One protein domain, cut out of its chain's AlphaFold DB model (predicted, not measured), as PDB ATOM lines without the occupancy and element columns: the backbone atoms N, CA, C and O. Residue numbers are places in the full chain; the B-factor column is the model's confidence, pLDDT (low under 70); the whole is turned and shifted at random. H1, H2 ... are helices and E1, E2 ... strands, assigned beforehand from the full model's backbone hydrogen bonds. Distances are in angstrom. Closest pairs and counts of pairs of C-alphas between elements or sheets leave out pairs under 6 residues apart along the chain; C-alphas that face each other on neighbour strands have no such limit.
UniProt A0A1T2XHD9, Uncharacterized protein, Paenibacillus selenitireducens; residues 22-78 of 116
ATOM      1  N   ALA A  22     215.784 363.676 185.567       89.81
ATOM      2  CA  ALA A  22     215.426 363.769 184.156       89.81
ATOM      3  C   ALA A  22     216.029 362.614 183.345       89.81
ATOM      4  O   ALA A  22     215.346 362.057 182.484       89.81
ATOM      5  N   VAL A  23     217.257 362.191 183.666       92.44
ATOM      6  CA  VAL A  23     217.873 360.990 183.069       92.44
ATOM      7  C   VAL A  23     217.058 359.750 183.426       92.44
ATOM      8  O   VAL A  23     216.754 358.942 182.552       92.44
ATOM      9  N   MET A  24     216.641 359.620 184.690       94.69
ATOM     10  CA  MET A  24     215.804 358.498 185.126       94.69
ATOM     11  C   MET A  24     214.431 358.491 184.446       94.69
ATOM     12  O   MET A  24     213.963 357.438 184.020       94.69
ATOM     13  N   ASN A  25     213.801 359.656 184.292       94.75
ATOM     14  CA  ASN A  25     212.529 359.781 183.583       94.75
ATOM     15  C   ASN A  25     212.668 359.425 182.101       94.75
ATOM     16  O   ASN A  25     211.831 358.697 181.576       94.75
ATOM     17  N   TRP A  26     213.739 359.881 181.444       95.69
ATOM     18  CA  TRP A  26     214.022 359.505 180.063       95.69
ATOM     19  C   TRP A  26     214.216 357.993 179.929       95.69
ATOM     20  O   TRP A  26     213.590 357.389 179.066       95.69
ATOM     21  N   LEU A  27     215.000 357.363 180.814       95.81
ATOM     22  CA  LEU A  27     215.192 355.907 180.812       95.81
ATOM     23  C   LEU A  27     213.864 355.151 180.942       95.81
ATOM     24  O   LEU A  27     213.621 354.210 180.191       95.81
ATOM     25  N   ASN A  28     212.997 355.580 181.860       95.69
ATOM     26  CA  ASN A  28     211.700 354.942 182.105       95.69
ATOM     27  C   ASN A  28     210.674 355.186 180.988       95.69
ATOM     28  O   ASN A  28     209.704 354.441 180.885       95.69
ATOM     29  N   ALA A  29     210.868 356.214 180.160       97.19
ATOM     30  CA  ALA A  29     209.992 356.501 179.029       97.19
ATOM     31  C   ALA A  29     210.248 355.585 177.816       97.19
ATOM     32  O   ALA A  29     209.441 355.576 176.888       97.19
ATOM     33  N   GLN A  30     211.347 354.821 177.800       97.25
ATOM     34  CA  GLN A  30     211.689 353.965 176.664       97.25
ATOM     35  C   GLN A  30     210.939 352.631 176.728       97.25
ATOM     36  O   GLN A  30     211.049 351.890 177.703       97.25
ATOM     37  N   SER A  31     210.243 352.270 175.649       97.12
ATOM     38  CA  SER A  31     209.668 350.927 175.475       97.12
ATOM     39  C   SER A  31     210.739 349.877 175.155       97.12
ATOM     40  O   SER A  31     210.621 348.721 175.556       97.12
ATOM     41  N   ASN A  32     211.811 350.291 174.468       96.44
ATOM     42  CA  ASN A  32     212.998 349.487 174.200       96.44
ATOM     43  C   ASN A  32     214.271 350.317 174.430       96.44
ATOM     44  O   ASN A  32     214.734 351.063 173.563       96.44
ATOM     45  N   LEU A  33     214.858 350.165 175.619       94.88
ATOM     46  CA  LEU A  33     216.056 350.905 176.011       94.88
ATOM     47  C   LEU A  33     217.273 350.577 175.131       94.88
ATOM     48  O   LEU A  33     218.059 351.468 174.823       94.88
ATOM     49  N   MET A  34     217.444 349.318 174.720       94.81
ATOM     50  CA  MET A  34     218.629 348.910 173.954       94.81
ATOM     51  C   MET A  34     218.645 349.514 172.553       94.81
ATOM     52  O   MET A  34     219.710 349.889 172.070       94.81
ATOM     53  N   ASP A  35     217.478 349.631 171.926       96.69
ATOM     54  CA  ASP A  35     217.356 350.268 170.618       96.69
ATOM     55  C   ASP A  35     217.578 351.784 170.704       96.69
ATOM     56  O   ASP A  35     218.363 352.351 169.948       96.69
ATOM     57  N   SER A  36     217.017 352.413 171.739       97.19
ATOM     58  CA  SER A  36     217.232 353.838 172.023       97.19
ATOM     59  C   SER A  36     218.715 354.162 172.254       97.19
ATOM     60  O   SER A  36     219.233 355.159 171.752       97.19
ATOM     61  N   LEU A  37     219.432 353.304 172.989       96.19
ATOM     62  CA  LEU A  37     220.878 353.444 173.179       96.19
ATOM     63  C   LEU A  37     221.657 353.216 171.879       96.19
ATOM     64  O   LEU A  37     222.633 353.928 171.647       96.19
ATOM     65  N   ARG A  38     221.245 352.259 171.037       96.69
ATOM     66  CA  ARG A  38     221.868 352.023 169.727       96.69
ATOM     67  C   ARG A  38     221.773 353.268 168.853       96.69
ATOM     68  O   ARG A  38     222.807 353.716 168.372       96.69
ATOM     69  N   TYR A  39     220.586 353.862 168.752       98.00
ATOM     70  CA  TYR A  39     220.378 355.104 168.010       98.00
ATOM     71  C   TYR A  39     221.336 356.216 168.471       98.00
ATOM     72  O   TYR A  39     222.045 356.799 167.656       98.00
ATOM     73  N   LEU A  40     221.430 356.473 169.782       97.38
ATOM     74  CA  LEU A  40     222.324 357.515 170.312       97.38
ATOM     75  C   LEU A  40     223.809 357.236 170.021       97.38
ATOM     76  O   LEU A  40     224.574 358.165 169.773       97.38
ATOM     77  N   ILE A  41     224.223 355.965 170.054       96.88
ATOM     78  CA  ILE A  41     225.591 355.562 169.703       96.88
ATOM     79  C   ILE A  41     225.847 355.771 168.207       96.88
ATOM     80  O   ILE A  41     226.911 356.265 167.842       96.88
ATOM     81  N   GLU A  42     224.893 355.411 167.349       98.00
ATOM     82  CA  GLU A  42     224.997 355.592 165.899       98.00
ATOM     83  C   GLU A  42     225.125 357.068 165.523       98.00
ATOM     84  O   GLU A  42     225.981 357.396 164.705       98.00
ATOM     85  N   GLN A  43     224.363 357.960 166.169       98.12
ATOM     86  CA  GLN A  43     224.500 359.409 165.967       98.12
ATOM     87  C   GLN A  43     225.910 359.905 166.329       98.12
ATOM     88  O   GLN A  43     226.544 360.591 165.531       98.12
ATOM     89  N   GLU A  44     226.460 359.493 167.479       97.31
ATOM     90  CA  GLU A  44     227.833 359.869 167.859       97.31
ATOM     91  C   GLU A  44     228.874 359.343 166.860       97.31
ATOM     92  O   GLU A  44     229.818 360.055 166.516       97.31
ATOM     93  N   ILE A  45     228.712 358.106 166.375       97.81
ATOM     94  CA  ILE A  45     229.620 357.519 165.381       97.81
ATOM     95  C   ILE A  45     229.508 358.253 164.041       97.81
ATOM     96  O   ILE A  45     230.532 358.471 163.395       97.81
ATOM     97  N   ALA A  46     228.303 358.637 163.622       98.06
ATOM     98  CA  ALA A  46     228.085 359.347 162.366       98.06
ATOM     99  C   ALA A  46     228.729 360.741 162.378       98.06
ATOM    100  O   ALA A  46     229.392 361.117 161.413       98.06
ATOM    101  N   GLU A  47     228.582 361.484 163.476       97.56
ATOM    102  CA  GLU A  47     229.095 362.855 163.587       97.56
ATOM    103  C   GLU A  47     230.597 362.914 163.892       97.56
ATOM    104  O   GLU A  47     231.301 363.805 163.417       97.56
ATOM    105  N   HIS A  48     231.108 361.971 164.690       97.44
ATOM    106  CA  HIS A  48     232.447 362.081 165.271       97.44
ATOM    107  C   HIS A  48     233.342 360.852 165.082       97.44
ATOM    108  O   HIS A  48     234.509 360.868 165.496       97.44
ATOM    109  N   GLY A  49     232.823 359.784 164.476       96.88
ATOM    110  CA  GLY A  49     233.507 358.504 164.354       96.88
ATOM    111  C   GLY A  49     233.613 357.735 165.676       96.88
ATOM    112  O   GLY A  49     233.092 358.116 166.725       96.88
ATOM    113  N   VAL A  50     234.324 356.606 165.642       96.81
ATOM    114  CA  VAL A  50     234.523 355.757 166.826       96.81
ATOM    115  C   VAL A  50     235.631 356.339 167.708       96.81
ATOM    116  O   VAL A  50     236.811 356.274 167.364       96.81
ATOM    117  N   ARG A  51     235.265 356.872 168.881       95.88
ATOM    118  CA  ARG A  51     236.207 357.485 169.835       95.88
ATOM    119  C   ARG A  51     235.838 357.229 171.298       95.88
ATOM    120  O   ARG A  51     234.711 356.875 171.631       95.88
ATOM    121  N   ASN A  52     236.797 357.431 172.204       94.31
ATOM    122  CA  ASN A  52     236.541 357.345 173.642       94.31
ATOM    123  C   ASN A  52     236.003 358.680 174.180       94.31
ATOM    124  O   ASN A  52     236.780 359.599 174.450       94.31
ATOM    125  N   LEU A  53     234.692 358.754 174.421       93.75
ATOM    126  CA  LEU A  53     234.029 359.950 174.953       93.75
ATOM    127  C   LEU A  53     234.636 360.478 176.261       93.75
ATOM    128  O   LEU A  53     234.614 361.680 176.493       93.75
ATOM    129  N   GLN A  54     235.234 359.625 177.098       91.75
ATOM    130  CA  GLN A  54     235.855 360.068 178.356       91.75
ATOM    131  C   GLN A  54     237.091 360.956 178.149       91.75
ATOM    132  O   GLN A  54     237.533 361.607 179.087       91.75
ATOM    133  N   THR A  55     237.663 360.968 176.941       93.94
ATOM    134  CA  THR A  55     238.845 361.785 176.609       93.94
ATOM    135  C   THR A  55     238.491 363.166 176.072       93.94
ATOM    136  O   THR A  55     239.337 364.052 176.088       93.94
ATOM    137  N   VAL A  56     237.252 363.350 175.607       93.69
ATOM    138  CA  VAL A  56     236.804 364.577 174.928       93.69
ATOM    139  C   VAL A  56     235.627 365.250 175.625       93.69
ATOM    140  O   VAL A  56     235.409 366.440 175.436       93.69
ATOM    141  N   VAL A  57     234.883 364.518 176.460       88.88
ATOM    142  CA  VAL A  57     233.748 365.057 177.207       88.88
ATOM    143  C   VAL A  57     234.084 365.114 178.702       88.88
ATOM    144  O   VAL A  57     234.453 364.081 179.271       88.88
ATOM    145  N   PRO A  58     233.888 366.267 179.373       89.00
ATOM    146  CA  PRO A  58     234.069 366.392 180.817       89.00
ATOM    147  C   PRO A  58     233.280 365.341 181.607       89.00
ATOM    148  O   PRO A  58     232.194 364.917 181.196       89.00
ATOM    149  N   MET A  59     233.827 364.920 182.748       82.75
ATOM    150  CA  MET A  59     233.199 363.915 183.613       82.75
ATOM    151  C   MET A  59     231.977 364.467 184.356       82.75
ATOM    152  O   MET A  59     230.992 363.750 184.522       82.75
ATOM    153  N   GLU A  60     232.027 365.732 184.773       80.69
ATOM    154  CA  GLU A  60     230.922 366.423 185.435       80.69
ATOM    155  C   GLU A  60     230.229 367.361 184.449       80.69
ATOM    156  O   GLU A  60     230.875 368.152 183.761       80.69
ATOM    157  N   ARG A  61     228.905 367.226 184.342       81.81
ATOM    158  CA  ARG A  61     228.073 367.958 183.387       81.81
ATOM    159  C   ARG A  61     226.788 368.361 184.094       81.81
ATOM    160  O   ARG A  61     226.021 367.491 184.483       81.81
ATOM    161  N   ASN A  62     226.529 369.659 184.190       75.19
ATOM    162  CA  ASN A  62     225.295 370.198 184.777       75.19
ATOM    163  C   ASN A  62     224.343 370.728 183.694       75.19
ATOM    164  O   ASN A  62     223.667 371.732 183.882       75.19
ATOM    165  N   VAL A  63     224.311 370.069 182.528       80.56
ATOM    166  CA  VAL A  63     223.520 370.528 181.370       80.56
ATOM    167  C   VAL A  63     222.020 370.483 181.669       80.56
ATOM    168  O   VAL A  63     221.279 371.365 181.246       80.56
ATOM    169  N   LEU A  64     221.570 369.478 182.424       78.00
ATOM    170  CA  LEU A  64     220.153 369.277 182.736       78.00
ATOM    171  C   LEU A  64     219.667 370.142 183.904       78.00
ATOM    172  O   LEU A  64     218.480 370.434 183.988       78.00
ATOM    173  N   THR A  65     220.568 370.630 184.760       65.19
ATOM    174  CA  THR A  65     220.220 371.483 185.908       65.19
ATOM    175  C   THR A  65     219.614 372.825 185.474       65.19
ATOM    176  O   THR A  65     218.829 373.419 186.207       65.19
ATOM    177  N   SER A  66     219.923 373.289 184.260       58.16
ATOM    178  CA  SER A  66     219.351 374.502 183.659       58.16
ATOM    179  C   SER A  66     218.029 374.254 182.916       58.16
ATOM    180  O   SER A  66     217.429 375.192 182.387       58.16
ATOM    181  N   ILE A  67     217.561 373.006 182.838       58.91
ATOM    182  CA  ILE A  67     216.365 372.637 182.082       58.91
ATOM    183  C   ILE A  67     215.204 372.466 183.057       58.91
ATOM    184  O   ILE A  67     215.102 371.476 183.775       58.91
ATOM    185  N   THR A  68     214.294 373.438 183.076       53.03
ATOM    186  CA  THR A  68     213.018 373.278 183.781       53.03
ATOM    187  C   THR A  68     212.050 372.563 182.848       53.03
ATOM    188  O   THR A  68     211.606 373.123 181.847       53.03
ATOM    189  N   ILE A  69     211.713 371.313 183.163       56.31
ATOM    190  CA  ILE A  69     210.648 370.593 182.462       56.31
ATOM    191  C   ILE A  69     209.308 371.106 183.003       56.31
ATOM    192  O   ILE A  69     208.931 370.796 184.133       56.31
ATOM    193  N   GLN A  70     208.591 371.908 182.211       47.09
ATOM    194  CA  GLN A  70     207.188 372.214 182.497       47.09
ATOM    195  C   GLN A  70     206.329 370.983 182.171       47.09
ATOM    196  O   GLN A  70     206.577 370.278 181.189       47.09
ATOM    197  N   GLN A  71     205.337 370.698 183.021       42.12
ATOM    198  CA  GLN A  71     204.398 369.588 182.833       42.12
ATOM    199  C   GLN A  71     203.758 369.679 181.437       42.12
ATOM    200  O   GLN A  71     203.102 370.666 181.121       42.12
ATOM    201  N   GLY A  72     203.998 368.668 180.595       52.84
ATOM    202  CA  GLY A  72     203.573 368.653 179.186       52.84
ATOM    203  C   GLY A  72     204.617 368.144 178.183       52.84
ATOM    204  O   GLY A  72     204.369 368.196 176.985       52.84
ATOM    205  N   GLY A  73     205.786 367.665 178.631       52.84
ATOM    206  CA  GLY A  73     206.790 367.045 177.748       52.84
ATOM    207  C   GLY A  73     207.575 368.030 176.874       52.84
ATOM    208  O   GLY A  73     208.382 367.615 176.047       52.84
ATOM    209  N   ARG A  74     207.382 369.338 177.069       41.50
ATOM    210  CA  ARG A  74     208.096 370.380 176.333       41.50
ATOM    211  C   ARG A  74     209.333 370.822 177.117       41.50
ATOM    212  O   ARG A  74     209.227 371.337 178.230       41.50
ATOM    213  N   LEU A  75     210.507 370.606 176.529       53.75
ATOM    214  CA  LEU A  75     211.794 371.001 177.100       53.75
ATOM    215  C   LEU A  75     211.927 372.533 177.050       53.75
ATOM    216  O   LEU A  75     211.914 373.114 175.965       53.75
ATOM    217  N   VAL A  76     212.061 373.192 178.205       51.97
ATOM    218  CA  VAL A  76     212.389 374.624 178.277       51.97
ATOM    219  C   VAL A  76     213.797 374.755 178.845       51.97
ATOM    220  O   VAL A  76     214.045 374.500 180.024       51.97
ATOM    221  N   VAL A  77     214.742 375.123 177.982       52.00
ATOM    222  CA  VAL A  77     216.117 375.424 178.391       52.00
ATOM    223  C   VAL A  77     216.129 376.834 178.977       52.00
ATOM    224  O   VAL A  77     215.936 377.807 178.247       52.00
ATOM    225  N   SER A  78     216.365 376.958 180.284       48.03
ATOM    226  CA  SER A  78     216.619 378.255 180.910       48.03
ATOM    227  C   SER A  78     218.066 378.646 180.622       48.03
ATOM    228  O   SER A  78     219.004 378.098 181.205       48.03
TER     229      SER A  78
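This is residues 22 to 78 of the 116 residues of an uncharacterized protein of Paenibacillus selenitireducens (UniProt A0A1T2XHD9). The domain is a loose, open frame: short helix H1 and long helix H2 make a corner, and residues 49 to 66 run back to a small hairpin, E1 and E2. Printed are 57 residues, with two named helices, then two named antiparallel strands, order E1 - E2; the class is mixed. It is loose, with a radius of gyration of the C-alphas of 13.8 A and spans of 37 by 27 by 17 A.

H1, residues 22 to 28, is close but not clearly touching H2, residues 33 to 48: the closest C-alphas, of Leu 27 and Leu 33, are 7.0 A apart. They run opposite ways at a steep tilt of 53 degrees. In both, every O i to N i+4 pair is within hydrogen-bond range. E1, residues 67 to 70, and E2, residues 74 to 77, form a hairpin; N 68 and O 76, 3.2 A apart, are within hydrogen-bond range. H1 is apart from both strands.

H1 begins at C-alpha 22 (215.426, 363.769, 184.156). H2 is 22.6 A long. E2 ends at C-alpha 77 (216.117, 375.424, 178.391).

The printed part has no cut. The link H2 to E1 is long. Residues 65 to 78 have pLDDT under 70.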